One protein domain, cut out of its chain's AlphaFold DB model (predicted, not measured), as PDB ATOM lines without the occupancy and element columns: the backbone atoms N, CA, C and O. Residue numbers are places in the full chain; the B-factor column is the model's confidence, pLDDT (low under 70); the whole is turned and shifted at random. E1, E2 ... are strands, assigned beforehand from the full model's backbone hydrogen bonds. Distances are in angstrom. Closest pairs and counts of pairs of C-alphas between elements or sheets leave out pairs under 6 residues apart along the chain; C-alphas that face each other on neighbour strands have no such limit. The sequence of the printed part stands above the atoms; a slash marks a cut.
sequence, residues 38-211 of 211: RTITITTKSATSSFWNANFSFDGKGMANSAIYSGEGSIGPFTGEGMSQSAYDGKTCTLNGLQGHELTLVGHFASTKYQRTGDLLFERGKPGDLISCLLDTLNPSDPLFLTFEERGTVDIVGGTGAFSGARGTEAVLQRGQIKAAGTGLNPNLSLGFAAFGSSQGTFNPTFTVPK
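What this domain is: This is residues 38 to 211 of the 211 residues of an uncharacterized protein of Acidobacteria bacterium (UniProt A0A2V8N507). The strands E2, E3, E4, E5, E8, E9 and E10 wrap round one long axis as a closed barrel, with E6 and E7 sharing the place between E5 and E8 and with E10 pairing back with E2. At one end E1 lies beside E10 and runs on into E2; at the other end lie the tip of the E4 and E5 hairpin and the long links, residues 54 to 64 and 182 to 193. The printed part has 174 residues with ten named strands, E1 to E10 in order along the chain, and no named helix: the class is all strand, in one branched sheet whose neighbour pairs are antiparallel. The whole is compact, with a radius of gyration of the C-alphas of 16.4 A, yet elongated, spanning 54 by 31 by 27 A.

How they stand to each other: E1, residues 38 to 41, is an edge strand and pairs antiparallel with E10, residues 194 to 210; N 40 and O 207 are 2.8 A apart, within hydrogen-bond range. E1 runs on into E2, residues 44 to 53, across a break of 2 residues, at 76 degrees. E2 has E10 on one side, where N 49 and O 199 are 2.9 A apart, and on the other side E3, residues 65 to 73, where N 50 and O 68 are 2.9 A apart. E2 and E3 form a hairpin. E3 and E4, residues 76 to 95, form the next hairpin, with N 67 and O 82 at 2.9 A. E4 and E5, residues 98 to 114, are a hairpin too, with N 83 and O 109 at 2.8 A and N 95 and O 98 at 2.9 A. On the other side of E5 from E4 lie E6, residues 120 to 125, beside residues 107 to 113, and E7, residues 130 to 135, beside residues 100 to 105. E5 and E6 form a hairpin, with N 112 and O 121 at 2.9 A, while N 103 of E5 and O 132 of E7 are 2.8 A apart. E6 and E7 meet only through their link. Both lie on one side of E8, residues 145 to 159: N 124 and O 155 are 2.8 A apart, and N 133 and O 149 are 2.8 A apart. E9, residues 167 to 181, is on the other side of E8, a hairpin with N 150 and O 174 at 2.8 A. E9 and E10 form the last hairpin, at 176 degrees, with N 175 and O 200 at 2.8 A. E2 to E6 are a meander, each strand the antiparallel neighbour of the one before, and so are E7 to E10.

Where its parts are: E1 begins at C-alpha 38, (110.914, 163.431, 139.673). E2 is 25.4 A from first to last C-alpha and E3 is 23.8 A. E4, with 20 residues the longest strand by residues, spans 31.3 A and bends by 135 degrees at residue 92, before C-alpha 95 at (135.658, 165.537, 167.588). E5 spans 36.8 A and bends by 83 degrees at residue 107. E6 and E7 have six residues each. E8 spans 36.0 A, E9 38.3 A and E10 42.0 A; E10 ends at C-alpha 210, (112.602, 158.895, 135.382).

The domain as a whole: The C-alphas of Pro 140 and Lys 211 are the two farthest apart, at 56.2 A, while those of Arg 38 and Lys 211 are 6.5 A apart. The printed part has no cut and ends at the chain's last residue. The links E2 to E3 and E9 to E10 are long, with 11 and 12 residues. The mean pLDDT of the printed part is 87.7; residues 136 to 143 and 181 to 194 are under 70.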
ATOM      1  N   ARG A  38     111.459 163.074 138.360       93.62
ATOM      2  CA  ARG A  38     110.914 163.431 139.673       93.62
ATOM      3  C   ARG A  38     112.029 163.404 140.712       93.62
ATOM      4  O   ARG A  38     112.691 162.383 140.844       93.62
ATOM      5  N   THR A  39     112.176 164.479 141.483       96.19
ATOM      6  CA  THR A  39     113.059 164.507 142.660       96.19
ATOM      7  C   THR A  39     112.364 163.888 143.871       96.19
ATOM      8  O   THR A  39     111.184 164.143 144.127       96.19
ATOM      9  N   ILE A  40     113.102 163.075 144.615       96.12
ATOM     10  CA  ILE A  40     112.705 162.414 145.854       96.12
ATOM     11  C   ILE A  40     113.777 162.733 146.897       96.12
ATOM     12  O   ILE A  40     114.967 162.573 146.633       96.12
ATOM     13  N   THR A  41     113.345 163.161 148.081       97.00
ATOM     14  CA  THR A  41     114.202 163.326 149.259       97.00
ATOM     15  C   THR A  41     113.636 162.477 150.381       97.00
ATOM     16  O   THR A  41     112.454 162.594 150.721       97.00
ATOM     17  N   ILE A  42     114.476 161.619 150.952       96.38
ATOM     18  CA  ILE A  42     114.121 160.798 152.103       96.38
ATOM     19  C   ILE A  42     114.892 161.332 153.298       96.38
ATOM     20  O   ILE A  42     116.113 161.443 153.268       96.38
ATOM     21  N   THR A  43     114.160 161.687 154.348       96.00
ATOM     22  CA  THR A  43     114.754 162.154 155.602       96.00
ATOM     23  C   THR A  43     114.741 161.006 156.594       96.00
ATOM     24  O   THR A  43     113.664 160.507 156.935       96.00
ATOM     25  N   THR A  44     115.914 160.580 157.053       95.12
ATOM     26  CA  THR A  44     116.046 159.612 158.143       95.12
ATOM     27  C   THR A  44     115.654 160.266 159.458       95.12
ATOM     28  O   THR A  44     116.152 161.336 159.801       95.12
ATOM     29  N   LYS A  45     114.789 159.605 160.225       93.44
ATOM     30  CA  LYS A  45     114.492 159.977 161.616       93.44
ATOM     31  C   LYS A  45     115.500 159.336 162.566       93.44
ATOM     32  O   LYS A  45     116.003 159.993 163.469       93.44
ATOM     33  N   SER A  46     115.791 158.058 162.344       90.00
ATOM     34  CA  SER A  46     116.811 157.298 163.058       90.00
ATOM     35  C   SER A  46     117.300 156.142 162.194       90.00
ATOM     36  O   SER A  46     116.523 155.550 161.444       90.00
ATOM     37  N   ALA A  47     118.582 155.813 162.308       95.62
ATOM     38  CA  ALA A  47     119.138 154.586 161.768       95.62
ATOM     39  C   ALA A  47     120.225 154.047 162.693       95.62
ATOM     40  O   ALA A  47     120.947 154.816 163.332       95.62
ATOM     41  N   THR A  48     120.320 152.728 162.764       96.94
ATOM     42  CA  THR A  48     121.318 152.003 163.542       96.94
ATOM     43  C   THR A  48     121.964 150.930 162.680       96.94
ATOM     44  O   THR A  48     121.313 150.331 161.822       96.94
ATOM     45  N   SER A  49     123.243 150.680 162.925       95.81
ATOM     46  CA  SER A  49     124.051 149.701 162.200       95.81
ATOM     47  C   SER A  49     124.836 148.826 163.156       95.81
ATOM     48  O   SER A  49     125.257 149.256 164.230       95.81
ATOM     49  N   SER A  50     125.071 147.594 162.721       94.06
ATOM     50  CA  SER A  50     126.125 146.722 163.233       94.06
ATOM     51  C   SER A  50     127.036 146.351 162.076       94.06
ATOM     52  O   SER A  50     126.554 146.086 160.974       94.06
ATOM     53  N   PHE A  51     128.341 146.341 162.312       91.75
ATOM     54  CA  PHE A  51     129.319 146.052 161.272       91.75
ATOM     55  C   PHE A  51     130.488 145.232 161.800       91.75
ATOM     56  O   PHE A  51     130.773 145.216 162.999       91.75
ATOM     57  N   TRP A  52     131.150 144.537 160.883       89.19
ATOM     58  CA  TRP A  52     132.294 143.673 161.143       89.19
ATOM     59  C   TRP A  52     133.226 143.657 159.939       89.19
ATOM     60  O   TRP A  52     132.792 143.891 158.809       89.19
ATOM     61  N   ASN A  53     134.500 143.335 160.143       86.94
ATOM     62  CA  ASN A  53     135.411 143.170 159.015       86.94
ATOM     63  C   ASN A  53     134.987 142.023 158.093       86.94
ATOM     64  O   ASN A  53     134.674 140.915 158.530       86.94
ATOM     65  N   ALA A  54     135.024 142.299 156.795       83.75
ATOM     66  CA  ALA A  54     134.823 141.333 155.733       83.75
ATOM     67  C   ALA A  54     136.177 140.907 155.154       83.75
ATOM     68  O   ALA A  54     137.109 141.706 155.073       83.75
ATOM     69  N   ASN A  55     136.266 139.669 154.662       85.19
ATOM     70  CA  ASN A  55     137.400 139.222 153.849       85.19
ATOM     71  C   ASN A  55     137.272 139.764 152.411       85.19
ATOM     72  O   ASN A  55     137.092 139.013 151.453       85.19
ATOM     73  N   PHE A  56     137.259 141.090 152.285       84.69
ATOM     74  CA  PHE A  56     137.083 141.835 151.043       84.69
ATOM     75  C   PHE A  56     137.919 143.117 151.098       84.69
ATOM     76  O   PHE A  56     138.064 143.713 152.164       84.69
ATOM     77  N   SER A  57     138.446 143.556 149.955       88.44
ATOM     78  CA  SER A  57     139.232 144.783 149.836       88.44
ATOM     79  C   SER A  57     138.944 145.474 148.508       88.44
ATOM     80  O   SER A  57     138.930 144.823 147.464       88.44
ATOM     81  N   PHE A  58     138.746 146.790 148.543       88.56
ATOM     82  CA  PHE A  58     138.587 147.620 147.350       88.56
ATOM     83  C   PHE A  58     139.930 147.948 146.683       88.56
ATOM     84  O   PHE A  58     139.971 148.129 145.469       88.56
ATOM     85  N   ASP A  59     141.020 148.023 147.452       87.62
ATOM     86  CA  ASP A  59     142.344 148.455 146.973       87.62
ATOM     87  C   ASP A  59     143.466 147.418 147.173       87.62
ATOM     88  O   ASP A  59     144.606 147.650 146.768       87.62
ATOM     89  N   GLY A  60     143.160 146.281 147.805       84.56
ATOM     90  CA  GLY A  60     144.105 145.211 148.123       84.56
ATOM     91  C   GLY A  60     145.026 145.487 149.317       84.56
ATOM     92  O   GLY A  60     145.924 144.684 149.565       84.56
ATOM     93  N   LYS A  61     144.849 146.596 150.050       81.25
ATOM     94  CA  LYS A  61     145.766 147.040 151.123       81.25
ATOM     95  C   LYS A  61     145.162 147.016 152.527       81.25
ATOM     96  O   LYS A  61     145.894 147.141 153.504       81.25
ATOM     97  N   GLY A  62     143.850 146.843 152.639       77.19
ATOM     98  CA  GLY A  62     143.134 146.746 153.910       77.19
ATOM     99  C   GLY A  62     141.816 145.996 153.762       77.19
ATOM    100  O   GLY A  62     141.385 145.716 152.645       77.19
ATOM    101  N   MET A  63     141.177 145.657 154.879       82.94
ATOM    102  CA  MET A  63     139.877 144.985 154.860       82.94
ATOM    103  C   MET A  63     138.735 146.000 154.878       82.94
ATOM    104  O   MET A  63     138.764 146.979 155.624       82.94
ATOM    105  N   ALA A  64     137.705 145.738 154.084       88.75
ATOM    106  CA  ALA A  64     136.423 146.412 154.195       88.75
ATOM    107  C   ALA A  64     135.657 145.928 155.436       88.75
ATOM    108  O   ALA A  64     135.924 144.861 155.996       88.75
ATOM    109  N   ASN A  65     134.663 146.702 155.843       89.31
ATOM    110  CA  ASN A  65     133.632 146.305 156.786       89.31
ATOM    111  C   ASN A  65     132.371 145.926 156.018       89.31
ATOM    112  O   ASN A  65     131.987 146.644 155.101       89.31
ATOM    113  N   SER A  66     131.721 144.839 156.420       91.88
ATOM    114  CA  SER A  66     130.330 144.547 156.086       91.88
ATOM    115  C   SER A  66     129.441 145.132 157.174       91.88
ATOM    116  O   SER A  66     129.736 144.970 158.358       91.88
ATOM    117  N   ALA A  67     128.349 145.776 156.786       94.19
ATOM    118  CA  ALA A  67     127.381 146.355 157.704       94.19
ATOM    119  C   ALA A  67     125.971 145.871 157.375       94.19
ATOM    120  O   ALA A  67     125.614 145.736 156.207       94.19
ATOM    121  N   ILE A  68     125.169 145.679 158.418       97.19
ATOM    122  CA  ILE A  68     123.710 145.616 158.331       97.19
ATOM    123  C   ILE A  68     123.137 146.783 159.119       97.19
ATOM    124  O   ILE A  68     123.648 147.139 160.186       97.19
ATOM    125  N   TYR A  69     122.075 147.381 158.600       96.94
ATOM    126  CA  TYR A  69     121.440 148.528 159.228       96.94
ATOM    127  C   TYR A  69     119.927 148.486 159.113       96.94
ATOM    128  O   TYR A  69     119.344 147.825 158.252       96.94
ATOM    129  N   SER A  70     119.283 149.213 160.016       98.19
ATOM    130  CA  SER A  70     117.841 149.416 160.022       98.19
ATOM    131  C   SER A  70     117.518 150.825 160.486       98.19
ATOM    132  O   SER A  70     118.282 151.427 161.241       98.19
ATOM    133  N   GLY A  71     116.389 151.355 160.044       97.38
ATOM    134  CA  GLY A  71     115.988 152.700 160.407       97.38
ATOM    135  C   GLY A  71     114.571 153.041 159.990       97.38
ATOM    136  O   GLY A  71     113.829 152.219 159.449       97.38
ATOM    137  N   GLU A  72     114.214 154.289 160.252       97.56
ATOM    138  CA  GLU A  72     112.925 154.881 159.926       97.56
ATOM    139  C   GLU A  72     113.149 156.158 159.111       97.56
ATOM    140  O   GLU A  72     113.886 157.055 159.528       97.56
ATOM    141  N   GLY A  73     112.502 156.254 157.947       96.06
ATOM    142  CA  GLY A  73     112.580 157.408 157.048       96.06
ATOM    143  C   GLY A  73     111.227 158.072 156.790       96.06
ATOM    144  O   GLY A  73     110.178 157.608 157.233       96.06
ATOM    145  N   SER A  74     111.221 159.163 156.021       96.19
ATOM    146  CA  SER A  74     109.987 159.866 155.624       96.19
ATOM    147  C   SER A  74     109.022 159.014 154.786       96.19
ATOM    148  O   SER A  74     107.831 159.314 154.738       96.19
ATOM    149  N   ILE A  75     109.514 157.943 154.156       94.38
ATOM    150  CA  ILE A  75     108.704 156.991 153.380       94.38
ATOM    151  C   ILE A  75     108.458 155.657 154.107       94.38
ATOM    152  O   ILE A  75     107.874 154.740 153.526       94.38
ATOM    153  N   GLY A  76     108.851 155.572 155.382       95.88
ATOM    154  CA  GLY A  76     108.635 154.431 156.271       95.88
ATOM    155  C   GLY A  76     109.918 153.689 156.669       95.88
ATOM    156  O   GLY A  76     111.024 154.177 156.401       95.88
ATOM    157  N   PRO A  77     109.766 152.506 157.292       97.88
ATOM    158  CA  PRO A  77     110.887 151.716 157.782       97.88
ATOM    159  C   PRO A  77     111.747 151.158 156.651       97.88
ATOM    160  O   PRO A  77     111.239 150.772 155.589       97.88
ATOM    161  N   PHE A  78     113.044 151.036 156.906       98.19
ATOM    162  CA  PHE A  78     113.997 150.445 155.978       98.19
ATOM    163  C   PHE A  78     115.015 149.551 156.685       98.19
ATOM    164  O   PHE A  78     115.269 149.663 157.885       98.19
ATOM    165  N   THR A  79     115.603 148.652 155.909       98.44
ATOM    166  CA  THR A  79     116.753 147.821 156.281       98.44
ATOM    167  C   THR A  79     117.753 147.859 155.149       98.44
ATOM    168  O   THR A  79     117.339 147.973 153.999       98.44
ATOM    169  N   GLY A  80     119.030 147.676 155.422       97.69
ATOM    170  CA  GLY A  80     120.001 147.554 154.353       97.69
ATOM    171  C   GLY A  80     121.266 146.844 154.767       97.69
ATOM    172  O   GLY A  80     121.450 146.454 155.924       97.69
ATOM    173  N   GLU A  81     122.107 146.657 153.768       97.81
ATOM    174  CA  GLU A  81     123.406 146.021 153.886       97.81
ATOM    175  C   GLU A  81     124.396 146.694 152.943       97.81
ATOM    176  O   GLU A  81     124.022 147.173 151.869       97.81
ATOM    177  N   GLY A  82     125.665 146.719 153.329       96.31
ATOM    178  CA  GLY A  82     126.698 147.329 152.510       96.31
ATOM    179  C   GLY A  82     128.102 146.934 152.918       96.31
ATOM    180  O   GLY A  82     128.320 146.331 153.972       96.31
ATOM    181  N   MET A  83     129.057 147.298 152.068       95.00
ATOM    182  CA  MET A  83     130.477 147.217 152.366       95.00
ATOM    183  C   MET A  83     131.128 148.589 152.258       95.00
ATOM    184  O   MET A  83     130.904 149.308 151.287       95.00
ATOM    185  N   SER A  84     131.991 148.911 153.219       93.44
ATOM    186  CA  SER A  84     132.765 150.155 153.248       93.44
ATOM    187  C   SER A  84     134.196 149.876 153.670       93.44
ATOM    188  O   SER A  84     134.425 149.190 154.662       93.44
ATOM    189  N   GLN A  85     135.166 150.443 152.963       90.81
ATOM    190  CA  GLN A  85     136.562 150.457 153.393       90.81
ATOM    191  C   GLN A  85     137.024 151.898 153.550       90.81
ATOM    192  O   GLN A  85     136.929 152.671 152.600       90.81
ATOM    193  N   SER A  86     137.590 152.213 154.711       89.81
ATOM    194  CA  SER A  86     138.271 153.479 154.984       89.81
ATOM    195  C   SER A  86     139.716 153.195 155.381       89.81
ATOM    196  O   SER A  86     140.011 152.149 155.962       89.81
ATOM    197  N   ALA A  87     140.623 154.110 155.055       86.94
ATOM    198  CA  ALA A  87     142.043 153.988 155.355       86.94
ATOM    199  C   ALA A  87     142.576 155.273 155.988       86.94
ATOM    200  O   ALA A  87     142.100 156.367 155.680       86.94
ATOM    201  N   TYR A  88     143.571 155.131 156.862       85.69
ATOM    202  CA  TYR A  88     144.260 156.273 157.450       85.69
ATOM    203  C   TYR A  88     145.011 157.043 156.366       85.69
ATOM    204  O   TYR A  88     145.799 156.464 155.619       85.69
ATOM    205  N   ASP A  89     144.766 158.345 156.284       79.00
ATOM    206  CA  ASP A  89     145.360 159.211 155.263       79.00
ATOM    207  C   ASP A  89     146.521 160.066 155.796       79.00
ATOM    208  O   ASP A  89     147.045 160.930 155.089       79.00
ATOM    209  N   GLY A  90     146.941 159.813 157.040       84.50
ATOM    210  CA  GLY A  90     148.008 160.550 157.708       84.50
ATOM    211  C   GLY A  90     147.545 161.826 158.411       84.50
ATOM    212  O   GLY A  90     148.373 162.466 159.063       84.50
ATOM    213  N   LYS A  91     146.269 162.216 158.296       89.62
ATOM    214  CA  LYS A  91     145.750 163.434 158.921       89.62
ATOM    215  C   LYS A  91     145.138 163.161 160.290       89.62
ATOM    216  O   LYS A  91     144.647 162.079 160.602       89.62
ATOM    217  N   THR A  92     145.147 164.192 161.122       90.81
ATOM    218  CA  THR A  92     144.453 164.198 162.410       90.81
ATOM    219  C   THR A  92     143.136 164.946 162.294       90.81
ATOM    220  O   THR A  92     143.045 165.933 161.565       90.81
ATOM    221  N   CYS A  93     142.154 164.547 163.088       90.25
ATOM    222  CA  CYS A  93     140.854 165.194 163.184       90.25
ATOM    223  C   CYS A  93     140.557 165.613 164.631       90.25
ATOM    224  O   CYS A  93     141.289 165.282 165.568       90.25
ATOM    225  N   THR A  94     139.475 166.367 164.826       90.50
ATOM    226  CA  THR A  94     138.991 166.742 166.158       90.50
ATOM    227  C   THR A  94     137.494 166.495 166.246       90.50
ATOM    228  O   THR A  94     136.738 166.968 165.397       90.50
ATOM    229  N   LEU A  95     137.063 165.787 167.287       86.31
ATOM    230  CA  LEU A  95     135.658 165.537 167.588       86.31
ATOM    231  C   LEU A  95     135.401 165.926 169.046       86.31
ATOM    232  O   LEU A  95     136.023 165.393 169.958       86.31
ATOM    233  N   ASN A  96     134.503 166.889 169.271       86.19
ATOM    234  CA  ASN A  96     134.181 167.423 170.605       86.19
ATOM    235  C   ASN A  96     135.410 167.893 171.413       86.19
ATOM    236  O   ASN A  96     135.467 167.724 172.627       86.19
ATOM    237  N   GLY A  97     136.408 168.471 170.735       85.81
ATOM    238  CA  GLY A  97     137.651 168.946 171.356       85.81
ATOM    239  C   GLY A  97     138.689 167.854 171.638       85.81
ATOM    240  O   GLY A  97     139.779 168.173 172.102       85.81
ATOM    241  N   LEU A  98     138.384 166.591 171.333       86.94
ATOM    242  CA  LEU A  98     139.314 165.471 171.443       86.94
ATOM    243  C   LEU A  98     139.988 165.216 170.096       86.94
ATOM    244  O   LEU A  98     139.324 165.215 169.056       86.94
ATOM    245  N   GLN A  99     141.302 165.009 170.123       88.31
ATOM    246  CA  GLN A  99     142.081 164.664 168.941       88.31
ATOM    247  C   GLN A  99     141.855 163.197 168.553       88.31
ATOM    248  O   GLN A  99     141.633 162.335 169.407       88.31
ATOM    249  N   GLY A 100     141.902 162.935 167.253       87.75
ATOM    250  CA  GLY A 100     141.848 161.593 166.702       87.75
ATOM    251  C   GLY A 100     142.512 161.504 165.335       87.75
ATOM    252  O   GLY A 100     143.112 162.468 164.843       87.75
ATOM    253  N   HIS A 101     142.340 160.356 164.697       87.94
ATOM    254  CA  HIS A 101     142.848 160.042 163.371       87.94
ATOM    255  C   HIS A 101     141.763 160.171 162.302       87.94
ATOM    256  O   HIS A 101     140.646 159.677 162.462       87.94
ATOM    257  N   GLU A 102     142.108 160.823 161.194       89.94
ATOM    258  CA  GLU A 102     141.250 160.916 160.019       89.94
ATOM    259  C   GLU A 102     141.401 159.656 159.161       89.94
ATOM    260  O   GLU A 102     142.494 159.277 158.737       89.94
ATOM    261  N   LEU A 103     140.283 158.987 158.908       91.19
ATOM    262  CA  LEU A 103     140.170 157.927 157.922       91.19
ATOM    263  C   LEU A 103     139.409 158.480 156.725       91.19
ATOM    264  O   LEU A 103     138.344 159.074 156.884       91.19
ATOM    265  N   THR A 104     139.924 158.238 155.529       92.62
ATOM    266  CA  THR A 104     139.253 158.607 154.285       92.62
ATOM    267  C   THR A 104     138.718 157.355 153.605       92.62
ATOM    268  O   THR A 104     139.368 156.302 153.605       92.62
ATOM    269  N   LEU A 105     137.524 157.456 153.021       94.38
ATOM    270  CA  LEU A 105     136.923 156.365 152.266       94.38
ATOM    271  C   LEU A 105     137.841 155.929 151.121       94.38
ATOM    272  O   LEU A 105     138.384 156.762 150.399       94.38
ATOM    273  N   VAL A 106     137.959 154.618 150.935       93.69
ATOM    274  CA  VAL A 106     138.606 153.958 149.796       93.69
ATOM    275  C   VAL A 106     137.549 153.470 148.807       93.69
ATOM    276  O   VAL A 106     137.688 153.649 147.600       93.69
ATOM    277  N   GLY A 107     136.465 152.879 149.304       94.88
ATOM    278  CA  GLY A 107     135.364 152.415 148.469       94.88
ATOM    279  C   GLY A 107     134.157 152.000 149.292       94.88
ATOM    280  O   GLY A 107     134.285 151.622 150.459       94.88
ATOM    281  N   HIS A 108     132.981 152.099 148.677       96.69
ATOM    282  CA  HIS A 108     131.718 151.774 149.320       96.69
ATOM    283  C   HIS A 108     130.650 151.333 148.316       96.69
ATOM    284  O   HIS A 108     130.552 151.883 147.214       96.69
ATOM    285  N   PHE A 109     129.814 150.384 148.726       97.94
ATOM    286  CA  PHE A 109     128.502 150.145 148.134       97.94
ATOM    287  C   PHE A 109     127.515 149.722 149.219       97.94
ATOM    288  O   PHE A 109     127.892 149.015 150.155       97.94
ATOM    289  N   ALA A 110     126.243 150.064 149.049       98.06
ATOM    290  CA  ALA A 110     125.177 149.516 149.875       98.06
ATOM    291  C   ALA A 110     123.858 149.401 149.110       98.06
ATOM    292  O   ALA A 110     123.678 149.939 148.009       98.06
ATOM    293  N   SER A 111     122.939 148.648 149.706       98.38
ATOM    294  CA  SER A 111     121.564 148.524 149.255       98.38
ATOM    295  C   SER A 111     120.599 148.735 150.415       98.38
ATOM    296  O   SER A 111     120.672 148.055 151.440       98.38
ATOM    297  N   THR A 112     119.664 149.664 150.229       98.44
ATOM    298  CA  THR A 112     118.626 150.004 151.204       98.44
ATOM    299  C   THR A 112     117.277 149.508 150.705       98.44
ATOM    300  O   THR A 112     116.780 149.968 149.680       98.44
ATOM    301  N   LYS A 113     116.655 148.586 151.439       98.38
ATOM    302  CA  LYS A 113     115.307 148.063 151.202       98.38
ATOM    303  C   LYS A 113     114.274 148.819 152.027       98.38
ATOM    304  O   LYS A 113     114.320 148.792 153.257       98.38
ATOM    305  N   TYR A 114     113.268 149.384 151.369       97.44
ATOM    306  CA  TYR A 114     112.125 149.998 152.044       97.44
ATOM    307  C   TYR A 114     111.038 148.957 152.298       97.44
ATOM    308  O   TYR A 114     110.517 148.340 151.371       97.44
ATOM    309  N   GLN A 115     110.683 148.744 153.566       96.75
ATOM    310  CA  GLN A 115     109.882 147.584 153.977       96.75
ATOM    311  C   GLN A 115     108.472 147.584 153.383       96.75
ATOM    312  O   GLN A 115     107.939 146.525 153.063       96.75
ATOM    313  N   ARG A 116     107.876 148.769 153.212       94.31
ATOM    314  CA  ARG A 116     106.501 148.908 152.718       94.31
ATOM    315  C   ARG A 116     106.336 148.445 151.270       94.31
ATOM    316  O   ARG A 116     105.293 147.890 150.942       94.31
ATOM    317  N   THR A 117     107.313 148.722 150.411       94.38
ATOM    318  CA  THR A 117     107.220 148.425 148.971       94.38
ATOM    319  C   THR A 117     108.099 147.253 148.555       94.38
ATOM    320  O   THR A 117     107.816 146.603 147.556       94.38
ATOM    321  N   GLY A 118     109.148 146.953 149.325       96.69
ATOM    322  CA  GLY A 118     110.188 146.003 148.942       96.69
ATOM    323  C   GLY A 118     111.192 146.566 147.934       96.69
ATOM    324  O   GLY A 118     112.101 145.836 147.543       96.69
ATOM    325  N   ASP A 119     111.056 147.838 147.543       97.94
ATOM    326  CA  ASP A 119     111.966 148.502 146.612       97.94
ATOM    327  C   ASP A 119     113.343 148.713 147.249       97.94
ATOM    328  O   ASP A 119     113.462 148.994 148.447       97.94
ATOM    329  N   LEU A 120     114.377 148.605 146.418       98.50
ATOM    330  CA  LEU A 120     115.772 148.803 146.784       98.50
ATOM    331  C   LEU A 120     116.275 150.133 146.228       98.50
ATOM    332  O   LEU A 120     115.972 150.483 145.088       98.50
ATOM    333  N   LEU A 121     117.084 150.837 147.008       98.44
ATOM    334  CA  LEU A 121     117.913 151.954 146.571       98.44
ATOM    335  C   LEU A 121     119.377 151.521 146.654       98.44
ATOM    336  O   LEU A 121     119.768 150.868 147.620       98.44
ATOM    337  N   PHE A 122     120.166 151.843 145.633       98.62
ATOM    338  CA  PHE A 122     121.571 151.456 145.538       98.62
ATOM    339  C   PHE A 122     122.467 152.679 145.613       98.62
ATOM    340  O   PHE A 122     122.266 153.647 144.871       98.62
ATOM    341  N   GLU A 123     123.507 152.585 146.429       98.06
ATOM    342  CA  GLU A 123     124.491 153.644 146.616       98.06
ATOM    343  C   GLU A 123     125.922 153.152 146.406       98.06
ATOM    344  O   GLU A 123     126.223 151.954 146.462       98.06
ATOM    345  N   ARG A 124     126.806 154.097 146.095       98.38
ATOM    346  CA  ARG A 124     128.225 153.866 145.856       98.38
ATOM    347  C   ARG A 124     129.029 155.065 146.330       98.38
ATOM    348  O   ARG A 124     128.731 156.191 145.950       98.38
ATOM    349  N   GLY A 125     130.092 154.806 147.079       97.69
ATOM    350  CA  GLY A 125     131.085 155.817 147.437       97.69
ATOM    351  C   GLY A 125     132.411 155.551 146.731       97.69
ATOM    352  O   GLY A 125     132.833 154.400 146.582       97.69
ATOM    353  N   LYS A 126     133.063 156.623 146.287       96.12
ATOM    354  CA  LYS A 126     134.423 156.630 145.716       96.12
ATOM    355  C   LYS A 126     135.430 157.192 146.733       96.12
ATOM    356  O   LYS A 126     135.015 157.768 147.740       96.12
ATOM    357  N   PRO A 127     136.748 157.049 146.492       95.44
ATOM    358  CA  PRO A 127     137.743 157.592 147.403       95.44
ATOM    359  C   PRO A 127     137.505 159.069 147.741       95.44
ATOM    360  O   PRO A 127     137.337 159.882 146.832       95.44
ATOM    361  N   GLY A 128     137.497 159.410 149.031       92.81
ATOM    362  CA  GLY A 128     137.275 160.786 149.502       92.81
ATOM    363  C   GLY A 128     135.822 161.192 149.780       92.81
ATOM    364  O   GLY A 128     135.617 162.249 150.370       92.81
ATOM    365  N   ASP A 129     134.824 160.385 149.403       97.19
ATOM    366  CA  ASP A 129     133.402 160.737 149.582       97.19
ATOM    367  C   ASP A 129     132.964 160.774 151.059       97.19
ATOM    368  O   ASP A 129     132.094 161.565 151.433       97.19
ATOM    369  N   LEU A 130     133.572 159.929 151.900       96.19
ATOM    370  CA  LEU A 130     133.343 159.887 153.345       96.19
ATOM    371  C   LEU A 130     134.657 160.088 154.101       96.19
ATOM    372  O   LEU A 130     135.720 159.629 153.672       96.19
ATOM    373  N   ILE A 131     134.550 160.750 155.249       94.62
ATOM    374  CA  ILE A 131     135.633 160.951 156.208       94.62
ATOM    375  C   ILE A 131     135.148 160.481 157.576       94.62
ATOM    376  O   ILE A 131     134.083 160.905 158.037       94.62
ATOM    377  N   SER A 132     135.949 159.659 158.245       92.44
ATOM    378  CA  SER A 132     135.695 159.176 159.601       92.44
ATOM    379  C   SER A 132     136.764 159.721 160.548       92.44
ATOM    380  O   SER A 132     137.955 159.529 160.332       92.44
ATOM    381  N   CYS A 133     136.352 160.397 161.613       91.88
ATOM    382  CA  CYS A 133     137.231 160.801 162.701       91.88
ATOM    383  C   CYS A 133     137.186 159.746 163.804       91.88
ATOM    384  O   CYS A 133     136.156 159.603 164.464       91.88
ATOM    385  N   LEU A 134     138.280 159.012 163.989       88.88
ATOM    386  CA  LEU A 134     138.434 157.974 165.006       88.88
ATOM    387  C   LEU A 134     139.179 158.556 166.207       88.88
ATOM    388  O   LEU A 134     140.314 158.994 166.069       88.88
ATOM    389  N   LEU A 135     138.543 158.592 167.375       86.31
ATOM    390  CA  LEU A 135     139.133 159.182 168.572       86.31
ATOM    391  C   LEU A 135     140.197 158.283 169.202       86.31
ATOM    392  O   LEU A 135     139.954 157.098 169.438       86.31
ATOM    393  N   ASP A 136     141.301 158.912 169.610       67.44
ATOM    394  CA  ASP A 136     142.419 158.279 170.328       67.44
ATOM    395  C   ASP A 136     142.142 158.098 171.818       67.44
ATOM    396  O   ASP A 136     143.022 157.711 172.589       67.44
ATOM    397  N   THR A 137     140.921 158.398 172.264       63.09
ATOM    398  CA  THR A 137     140.511 158.158 173.644       63.09
ATOM    399  C   THR A 137     140.376 156.665 173.878       63.09
ATOM    400  O   THR A 137     139.287 156.097 173.796       63.09
ATOM    401  N   LEU A 138     141.505 156.048 174.199       59.75
ATOM    402  CA  LEU A 138     141.576 154.727 174.785       59.75
ATOM    403  C   LEU A 138     140.820 154.789 176.099       59.75
ATOM    404  O   LEU A 138     141.209 155.509 177.022       59.75
ATOM    405  N   ASN A 139     139.716 154.052 176.183       60.94
ATOM    406  CA  ASN A 139     139.102 153.808 177.469       60.94
ATOM    407  C   ASN A 139     140.179 153.125 178.336       60.94
ATOM    408  O   ASN A 139     140.649 152.050 177.965       60.94
ATOM    409  N   PRO A 140     140.598 153.707 179.475       59.09
ATOM    410  CA  PRO A 140     141.655 153.119 180.294       59.09
ATOM    411  C   PRO A 140     141.284 151.723 180.821       59.09
ATOM    412  O   PRO A 140     142.164 150.960 181.204       59.09
ATOM    413  N   SER A 141     139.991 151.376 180.809       69.06
ATOM    414  CA  SER A 141     139.489 150.032 181.114       69.06
ATOM    415  C   SER A 141     139.358 149.100 179.897       69.06
ATOM    416  O   SER A 141     139.272 147.890 180.084       69.06
ATOM    417  N   ASP A 142     139.373 149.626 178.666       69.81
ATOM    418  CA  ASP A 142     139.356 148.843 177.422       69.81
ATOM    419  C   ASP A 142     140.083 149.604 176.287       69.81
ATOM    420  O   ASP A 142     139.461 150.377 175.551       69.81
ATOM    421  N   PRO A 143     141.403 149.404 176.113       65.44
ATOM    422  CA  PRO A 143     142.200 150.118 175.112       65.44
ATOM    423  C   PRO A 143     141.880 149.702 173.669       65.44
ATOM    424  O   PRO A 143     142.464 150.232 172.730       65.44
ATOM    425  N   LEU A 144     140.987 148.733 173.468       72.31
ATOM    426  CA  LEU A 144     140.553 148.296 172.144       72.31
ATOM    427  C   LEU A 144     139.217 148.909 171.742       72.31
ATOM    428  O   LEU A 144     138.703 148.600 170.667       72.31
ATOM    429  N   PHE A 145     138.659 149.753 172.608       77.38
ATOM    430  CA  PHE A 145     137.407 150.441 172.396       77.38
ATOM    431  C   PHE A 145     137.648 151.845 171.852       77.38
ATOM    432  O   PHE A 145     138.262 152.684 172.511       77.38
ATOM    433  N   LEU A 146     137.131 152.102 170.656       83.12
ATOM    434  CA  LEU A 146     137.320 153.347 169.924       83.12
ATOM    435  C   LEU A 146     135.962 153.960 169.594       83.12
ATOM    436  O   LEU A 146     134.997 153.247 169.321       83.12
ATOM    437  N   THR A 147     135.884 155.288 169.602       88.69
ATOM    438  CA  THR A 147     134.690 156.042 169.187       88.69
ATOM    439  C   THR A 147     134.971 156.735 167.867       88.69
ATOM    440  O   THR A 147     136.079 157.226 167.665       88.69
ATOM    441  N   PHE A 148     133.980 156.810 166.984       90.81
ATOM    442  CA  PHE A 148     134.122 157.528 165.723       90.81
ATOM    443  C   PHE A 148     132.902 158.379 165.375       90.81
ATOM    444  O   PHE A 148     131.781 158.115 165.817       90.81
ATOM    445  N   GLU A 149     133.135 159.380 164.533       94.50
ATOM    446  CA  GLU A 149     132.112 160.057 163.738       94.50
ATOM    447  C   GLU A 149     132.494 159.944 162.267       94.50
ATOM    448  O   GLU A 149     133.614 160.283 161.901       94.50
ATOM    449  N   GLU A 150     131.571 159.508 161.423       94.88
ATOM    450  CA  GLU A 150     131.727 159.507 159.975       94.88
ATOM    451  C   GLU A 150     130.719 160.448 159.331       94.88
ATOM    452  O   GLU A 150     129.554 160.509 159.734       94.88
ATOM    453  N   ARG A 151     131.180 161.183 158.320       97.00
ATOM    454  CA  ARG A 151     130.366 162.128 157.563       97.00
ATOM    455  C   ARG A 151     130.809 162.211 156.111       97.00
ATOM    456  O   ARG A 151     131.982 162.010 155.798       97.00
ATOM    457  N   GLY A 152     129.887 162.603 155.245       97.75
ATOM    458  CA  GLY A 152     130.192 162.924 153.858       97.75
ATOM    459  C   GLY A 152     129.004 162.683 152.945       97.75
ATOM    460  O   GLY A 152     127.848 162.825 153.355       97.75
ATOM    461  N   THR A 153     129.278 162.379 151.684       98.31
ATOM    462  CA  THR A 153     128.234 162.181 150.681       98.31
ATOM    463  C   THR A 153     128.628 161.096 149.696       98.31
ATOM    464  O   THR A 153     129.679 161.194 149.076       98.31
ATOM    465  N   VAL A 154     127.760 160.101 149.524       98.44
ATOM    466  CA  VAL A 154     127.912 159.032 148.526       98.44
ATOM    467  C   VAL A 154     126.915 159.215 147.383       98.44
ATOM    468  O   VAL A 154     125.942 159.962 147.501       98.44
ATOM    469  N   ASP A 155     127.146 158.543 146.260       98.69
ATOM    470  CA  ASP A 155     126.293 158.629 145.079       98.69
ATOM    471  C   ASP A 155     125.142 157.613 145.157       98.69
ATOM    472  O   ASP A 155     125.359 156.428 145.400       98.69
ATOM    473  N   ILE A 156     123.916 158.042 144.845       98.62
ATOM    474  CA  ILE A 156     122.803 157.141 144.520       98.62
ATOM    475  C   ILE A 156     122.934 156.734 143.054       98.62
ATOM    476  O   ILE A 156     122.839 157.565 142.143       98.62
ATOM    477  N   VAL A 157     123.128 155.438 142.821       98.38
ATOM    478  CA  VAL A 157     123.474 154.864 141.510       98.38
ATOM    479  C   VAL A 157     122.388 153.966 140.927       98.38
ATOM    480  O   VAL A 157     122.567 153.399 139.845       98.38
ATOM    481  N   GLY A 158     121.240 153.848 141.585       98.12
ATOM    482  CA  GLY A 158     120.078 153.164 141.036       98.12
ATOM    483  C   GLY A 158     119.112 152.687 142.102       98.12
ATOM    484  O   GLY A 158     119.197 153.067 143.265       98.12
ATOM    485  N   GLY A 159     118.196 151.829 141.676       98.25
ATOM    486  CA  GLY A 159     117.226 151.189 142.540       98.25
ATOM    487  C   GLY A 159     116.312 150.262 141.752       98.25
ATOM    488  O   GLY A 159     116.493 150.065 140.546       98.25
ATOM    489  N   THR A 160     115.325 149.693 142.433       98.31
ATOM    490  CA  THR A 160     114.280 148.844 141.851       98.31
ATOM    491  C   THR A 160     112.904 149.485 142.025       98.31
ATOM    492  O   THR A 160     112.752 150.440 142.786       98.31
ATOM    493  N   GLY A 161     111.911 148.997 141.275       96.12
ATOM    494  CA  GLY A 161     110.521 149.457 141.362       96.12
ATOM    495  C   GLY A 161     110.392 150.980 141.300       96.12
ATOM    496  O   GLY A 161     110.791 151.586 140.303       96.12
ATOM    497  N   ALA A 162     109.879 151.603 142.366       94.25
ATOM    498  CA  ALA A 162     109.696 153.058 142.442       94.25
ATOM    499  C   ALA A 162     111.006 153.874 142.368       94.25
ATOM    500  O   ALA A 162     110.960 155.083 142.136       94.25
ATOM    501  N   PHE A 163     112.162 153.229 142.547       96.94
ATOM    502  CA  PHE A 163     113.498 153.833 142.477       96.94
ATOM    503  C   PHE A 163     114.288 153.398 141.236       96.94
ATOM    504  O   PHE A 163     115.493 153.644 141.142       96.94
ATOM    505  N   SER A 164     113.636 152.753 140.267       97.00
ATOM    506  CA  SER A 164     114.280 152.382 139.008       97.00
ATOM    507  C   SER A 164     114.868 153.612 138.311       97.00
ATOM    508  O   SER A 164     114.203 154.632 138.140       97.00
ATOM    509  N   GLY A 165     116.146 153.529 137.935       96.69
ATOM    510  CA  GLY A 165     116.867 154.643 137.316       96.69
ATOM    511  C   GLY A 165     117.255 155.778 138.270       96.69
ATOM    512  O   GLY A 165     117.661 156.832 137.783       96.69
ATOM    513  N   ALA A 166     117.165 155.585 139.594       98.00
ATOM    514  CA  ALA A 166     117.527 156.610 140.571       98.00
ATOM    515  C   ALA A 166     118.959 157.144 140.374       98.00
ATOM    516  O   ALA A 166     119.908 156.374 140.190       98.00
ATOM    517  N   ARG A 167     119.119 158.471 140.409       98.19
ATOM    518  CA  ARG A 167     120.411 159.175 140.348       98.19
ATOM    519  C   ARG A 167     120.416 160.368 141.289       98.19
ATOM    520  O   ARG A 167     119.523 161.212 141.208       98.19
ATOM    521  N   GLY A 168     121.417 160.458 142.150       98.19
ATOM    522  CA  GLY A 168     121.525 161.531 143.131       98.19
ATOM    523  C   GLY A 168     122.624 161.259 144.137       98.19
ATOM    524  O   GLY A 168     123.616 160.627 143.797       98.19
ATOM    525  N   THR A 169     122.424 161.707 145.367       98.56
ATOM    526  CA  THR A 169     123.414 161.598 146.438       98.56
ATOM    527  C   THR A 169     122.755 161.277 147.767       98.56
ATOM    528  O   THR A 169     121.602 161.645 147.990       98.56
ATOM    529  N   GLU A 170     123.502 160.675 148.679       98.31
ATOM    530  CA  GLU A 170     123.112 160.485 150.068       98.31
ATOM    531  C   GLU A 170     124.081 161.193 151.003       98.31
ATOM    532  O   GLU A 170     125.282 160.940 150.969       98.31
ATOM    533  N   ALA A 171     123.546 162.078 151.847       98.12
ATOM    534  CA  ALA A 171     124.310 162.686 152.923       98.12
ATOM    535  C   ALA A 171     124.327 161.749 154.136       98.12
ATOM    536  O   ALA A 171     123.273 161.430 154.697       98.12
ATOM    537  N   VAL A 172     125.533 161.368 154.550       96.69
ATOM    538  CA  VAL A 172     125.777 160.447 155.660       96.69
ATOM    539  C   VAL A 172     126.301 161.231 156.854       96.69
ATOM    540  O   VAL A 172     127.218 162.045 156.725       96.69
ATOM    541  N   LEU A 173     125.731 160.962 158.025       96.25
ATOM    542  CA  LEU A 173     126.294 161.339 159.316       96.25
ATOM    543  C   LEU A 173     125.998 160.225 160.311       96.25
ATOM    544  O   LEU A 173     124.836 159.985 160.636       96.25
ATOM    545  N   GLN A 174     127.035 159.579 160.828       94.69
ATOM    546  CA  GLN A 174     126.890 158.535 161.832       94.69
ATOM    547  C   GLN A 174     127.964 158.627 162.905       94.69
ATOM    548  O   GLN A 174     129.079 159.087 162.672       94.69
ATOM    549  N   ARG A 175     127.613 158.177 164.105       94.69
ATOM    550  CA  ARG A 175     128.513 158.082 165.249       94.69
ATOM    551  C   ARG A 175     128.425 156.697 165.829       94.69
ATOM    552  O   ARG A 175     127.339 156.125 165.909       94.69
ATOM    553  N   GLY A 176     129.553 156.162 166.251       91.88
ATOM    554  CA  GLY A 176     129.581 154.790 166.706       91.88
ATOM    555  C   GLY A 176     130.804 154.433 167.508       91.88
ATOM    556  O   GLY A 176     131.631 155.275 167.865       91.88
ATOM    557  N   GLN A 177     130.871 153.146 167.800       88.62
ATOM    558  CA  GLN A 177     131.908 152.530 168.597       88.62
ATOM    559  C   GLN A 177     132.423 151.297 167.869       88.62
ATOM    560  O   GLN A 177     131.655 150.560 167.245       88.62
ATOM    561  N   ILE A 178     133.730 151.087 167.946       85.25
ATOM    562  CA  ILE A 178     134.429 149.964 167.335       85.25
ATOM    563  C   ILE A 178     135.241 149.288 168.420       85.25
ATOM    564  O   ILE A 178     135.929 149.951 169.196       85.25
ATOM    565  N   LYS A 179     135.185 147.961 168.446       80.38
ATOM    566  CA  LYS A 179     136.081 147.136 169.236       80.38
ATOM    567  C   LYS A 179     136.996 146.353 168.308       80.38
ATOM    568  O   LYS A 179     136.527 145.544 167.510       80.38
ATOM    569  N   ALA A 180     138.299 146.592 168.420       74.19
ATOM    570  CA  ALA A 180     139.304 145.796 167.727       74.19
ATOM    571  C   ALA A 180     139.561 144.488 168.495       74.19
ATOM    572  O   ALA A 180     139.734 144.504 169.712       74.19
ATOM    573  N   ALA A 181     139.612 143.342 167.818       57.53
ATOM    574  CA  ALA A 181     140.097 142.103 168.422       57.53
ATOM    575  C   ALA A 181     141.624 142.000 168.242       57.53
ATOM    576  O   ALA A 181     142.102 141.725 167.142       57.53
ATOM    577  N   GLY A 182     142.402 142.226 169.309       54.69
ATOM    578  CA  GLY A 182     143.860 142.023 169.310       54.69
ATOM    579  C   GLY A 182     144.599 142.780 170.418       54.69
ATOM    580  O   GLY A 182     144.118 143.787 170.914       54.69
ATOM    581  N   THR A 183     145.778 142.310 170.831       37.66
ATOM    582  CA  THR A 183     146.599 142.946 171.878       37.66
ATOM    583  C   THR A 183     147.569 143.966 171.273       37.66
ATOM    584  O   THR A 183     148.726 143.642 171.013       37.66
ATOM    585  N   GLY A 184     147.106 145.193 171.036       40.94
ATOM    586  CA  GLY A 184     147.971 146.324 170.686       40.94
ATOM    587  C   GLY A 184     147.477 147.124 169.484       40.94
ATOM    588  O   GLY A 184     147.198 146.572 168.422       40.94
ATOM    589  N   LEU A 185     147.397 148.443 169.653       41.59
ATOM    590  CA  LEU A 185     147.200 149.383 168.554       41.59
ATOM    591  C   LEU A 185     148.455 149.334 167.686       41.59
ATOM    592  O   LEU A 185     149.531 149.745 168.119       41.59
ATOM    593  N   ASN A 186     148.342 148.794 166.476       40.75
ATOM    594  CA  ASN A 186     149.402 148.952 165.495       40.75
ATOM    595  C   ASN A 186     149.488 150.457 165.153       40.75
ATOM    596  O   ASN A 186     148.490 151.001 164.674       40.75
ATOM    597  N   PRO A 187     150.635 151.132 165.368       40.34
ATOM    598  CA  PRO A 187     150.797 152.564 165.098       40.34
ATOM    599  C   PRO A 187     150.588 152.944 163.623       40.34
ATOM    600  O   PRO A 187     150.509 154.123 163.301       40.34
ATOM    601  N   ASN A 188     150.467 151.957 162.730       41.38
ATOM    602  CA  ASN A 188     150.214 152.167 161.311       41.38
ATOM    603  C   ASN A 188     148.747 152.036 160.878       41.38
ATOM    604  O   ASN A 188     148.543 151.994 159.674       41.38
ATOM    605  N   LEU A 189     147.756 151.948 161.786       48.88
ATOM    606  CA  LEU A 189     146.289 152.014 161.529       48.88
ATOM    607  C   LEU A 189     145.741 151.267 160.290       48.88
ATOM    608  O   LEU A 189     144.587 151.449 159.903       48.88
ATOM    609  N   SER A 190     146.516 150.373 159.678       41.75
ATOM    610  CA  SER A 190     146.047 149.400 158.716       41.75
ATOM    611  C   SER A 190     145.243 148.423 159.553       41.75
ATOM    612  O   SER A 190     145.814 147.550 160.214       41.75
ATOM    613  N   LEU A 191     143.935 148.652 159.634       47.41
ATOM    614  CA  LEU A 191     142.995 147.830 160.383       47.41
ATOM    615  C   LEU A 191     142.898 146.454 159.704       47.41
ATOM    616  O   LEU A 191     141.953 146.141 158.993       47.41
ATOM    617  N   GLY A 192     143.935 145.642 159.906       39.19
ATOM    618  CA  GLY A 192     144.009 144.220 159.588       39.19
ATOM    619  C   GLY A 192     143.447 143.351 160.718       39.19
ATOM    620  O   GLY A 192     143.776 142.173 160.804       39.19
ATOM    621  N   PHE A 193     142.654 143.936 161.618       54.19
ATOM    622  CA  PHE A 193     142.056 143.264 162.770       54.19
ATOM    623  C   PHE A 193     140.664 142.737 162.421       54.19
ATOM    624  O   PHE A 193     140.029 143.237 161.501       54.19
ATOM    625  N   ALA A 194     140.160 141.766 163.184       52.25
ATOM    626  CA  ALA A 194     138.723 141.538 163.257       52.25
ATOM    627  C   ALA A 194     138.133 142.614 164.180       52.25
ATOM    628  O   ALA A 194     138.250 142.527 165.400       52.25
ATOM    629  N   ALA A 195     137.569 143.666 163.610       70.75
ATOM    630  CA  ALA A 195     136.827 144.684 164.329       70.75
ATOM    631  C   ALA A 195     135.330 144.425 164.176       70.75
ATOM    632  O   ALA A 195     134.859 144.027 163.109       70.75
ATOM    633  N   PHE A 196     134.589 144.652 165.254       81.75
ATOM    634  CA  PHE A 196     133.137 144.738 165.228       81.75
ATOM    635  C   PHE A 196     132.716 146.050 165.870       81.75
ATOM    636  O   PHE A 196     133.400 146.579 166.748       81.75
ATOM    637  N   GLY A 197     131.591 146.588 165.436       88.00
ATOM    638  CA  GLY A 197     131.120 147.856 165.949       88.00
ATOM    639  C   GLY A 197     129.647 148.073 165.706       88.00
ATOM    640  O   GLY A 197     128.961 147.285 165.049       88.00
ATOM    641  N   SER A 198     129.172 149.168 166.272       92.44
ATOM    642  CA  SER A 198     127.827 149.663 166.056       92.44
ATOM    643  C   SER A 198     127.854 151.169 165.890       92.44
ATOM    644  O   SER A 198     128.738 151.863 166.396       92.44
ATOM    645  N   SER A 199     126.884 151.684 165.153       94.69
ATOM    646  CA  SER A 199     126.726 153.119 164.957       94.69
ATOM    647  C   SER A 199     125.261 153.499 164.871       94.69
ATOM    648  O   SER A 199     124.380 152.660 164.680       94.69
ATOM    649  N   GLN A 200     125.004 154.785 165.075       96.88
ATOM    650  CA  GLN A 200     123.705 155.405 164.900       96.88
ATOM    651  C   GLN A 200     123.876 156.705 164.130       96.88
ATOM    652  O   GLN A 200     124.875 157.411 164.297       96.88
ATOM    653  N   GLY A 201     122.905 157.032 163.290       94.25
ATOM    654  CA  GLY A 201     123.052 158.167 162.401       94.25
ATOM    655  C   GLY A 201     121.859 158.434 161.506       94.25
ATOM    656  O   GLY A 201     120.730 158.013 161.767       94.25
ATOM    657  N   THR A 202     122.155 159.163 160.441       94.69
ATOM    658  CA  THR A 202     121.223 159.559 159.394       94.69
ATOM    659  C   THR A 202     121.846 159.334 158.022       94.69
ATOM    660  O   THR A 202     123.022 159.642 157.817       94.69
ATOM    661  N   PHE A 203     121.013 158.851 157.106       93.81
ATOM    662  CA  PHE A 203     121.315 158.459 155.733       93.81
ATOM    663  C   PHE A 203     120.267 159.145 154.848       93.81
ATOM    664  O   PHE A 203     119.164 158.631 154.659       93.81
ATOM    665  N   ASN A 204     120.531 160.391 154.445       97.25
ATOM    666  CA  ASN A 204     119.523 161.259 153.829       97.25
ATOM    667  C   ASN A 204     119.701 161.325 152.302       97.25
ATOM    668  O   ASN A 204     120.410 162.219 151.816       97.25
ATOM    669  N   PRO A 205     119.078 160.425 151.516       97.50
ATOM    670  CA  PRO A 205     119.226 160.433 150.076       97.50
ATOM    671  C   PRO A 205     118.329 161.490 149.432       97.50
ATOM    672  O   PRO A 205     117.158 161.673 149.778       97.50
ATOM    673  N   THR A 206     118.891 162.175 148.443       98.25
ATOM    674  CA  THR A 206     118.193 163.069 147.521       98.25
ATOM    675  C   THR A 206     118.546 162.665 146.100       98.25
ATOM    676  O   THR A 206     119.703 162.730 145.689       98.25
ATOM    677  N   PHE A 207     117.547 162.232 145.338       98.06
ATOM    678  CA  PHE A 207     117.757 161.665 144.012       98.06
ATOM    679  C   PHE A 207     116.598 161.946 143.069       98.06
ATOM    680  O   PHE A 207     115.508 162.351 143.462       98.06
ATOM    681  N   THR A 208     116.856 161.732 141.788       97.56
ATOM    682  CA  THR A 208     115.880 161.831 140.711       97.56
ATOM    683  C   THR A 208     115.568 160.453 140.156       97.56
ATOM    684  O   THR A 208     116.462 159.618 140.074       97.56
ATOM    685  N   VAL A 209     114.318 160.224 139.760       96.25
ATOM    686  CA  VAL A 209     113.876 159.033 139.016       96.25
ATOM    687  C   VAL A 209     113.227 159.460 137.694       96.25
ATOM    688  O   VAL A 209     112.567 160.507 137.671       96.25
ATOM    689  N   PRO A 210     113.395 158.703 136.594       92.38
ATOM    690  CA  PRO A 210     112.602 158.895 135.382       92.38
ATOM    691  C   PRO A 210     111.109 158.690 135.676       92.38
ATOM    692  O   PRO A 210     110.752 157.795 136.443       92.38
ATOM    693  N   LYS A 211     110.251 159.531 135.098       79.00
ATOM    694  CA  LYS A 211     108.798 159.335 135.090       79.00
ATOM    695  C   LYS A 211     108.370 158.319 134.040       79.00
ATOM    696  O   LYS A 211     109.008 158.279 132.963       79.00
TER     697      LYS A 211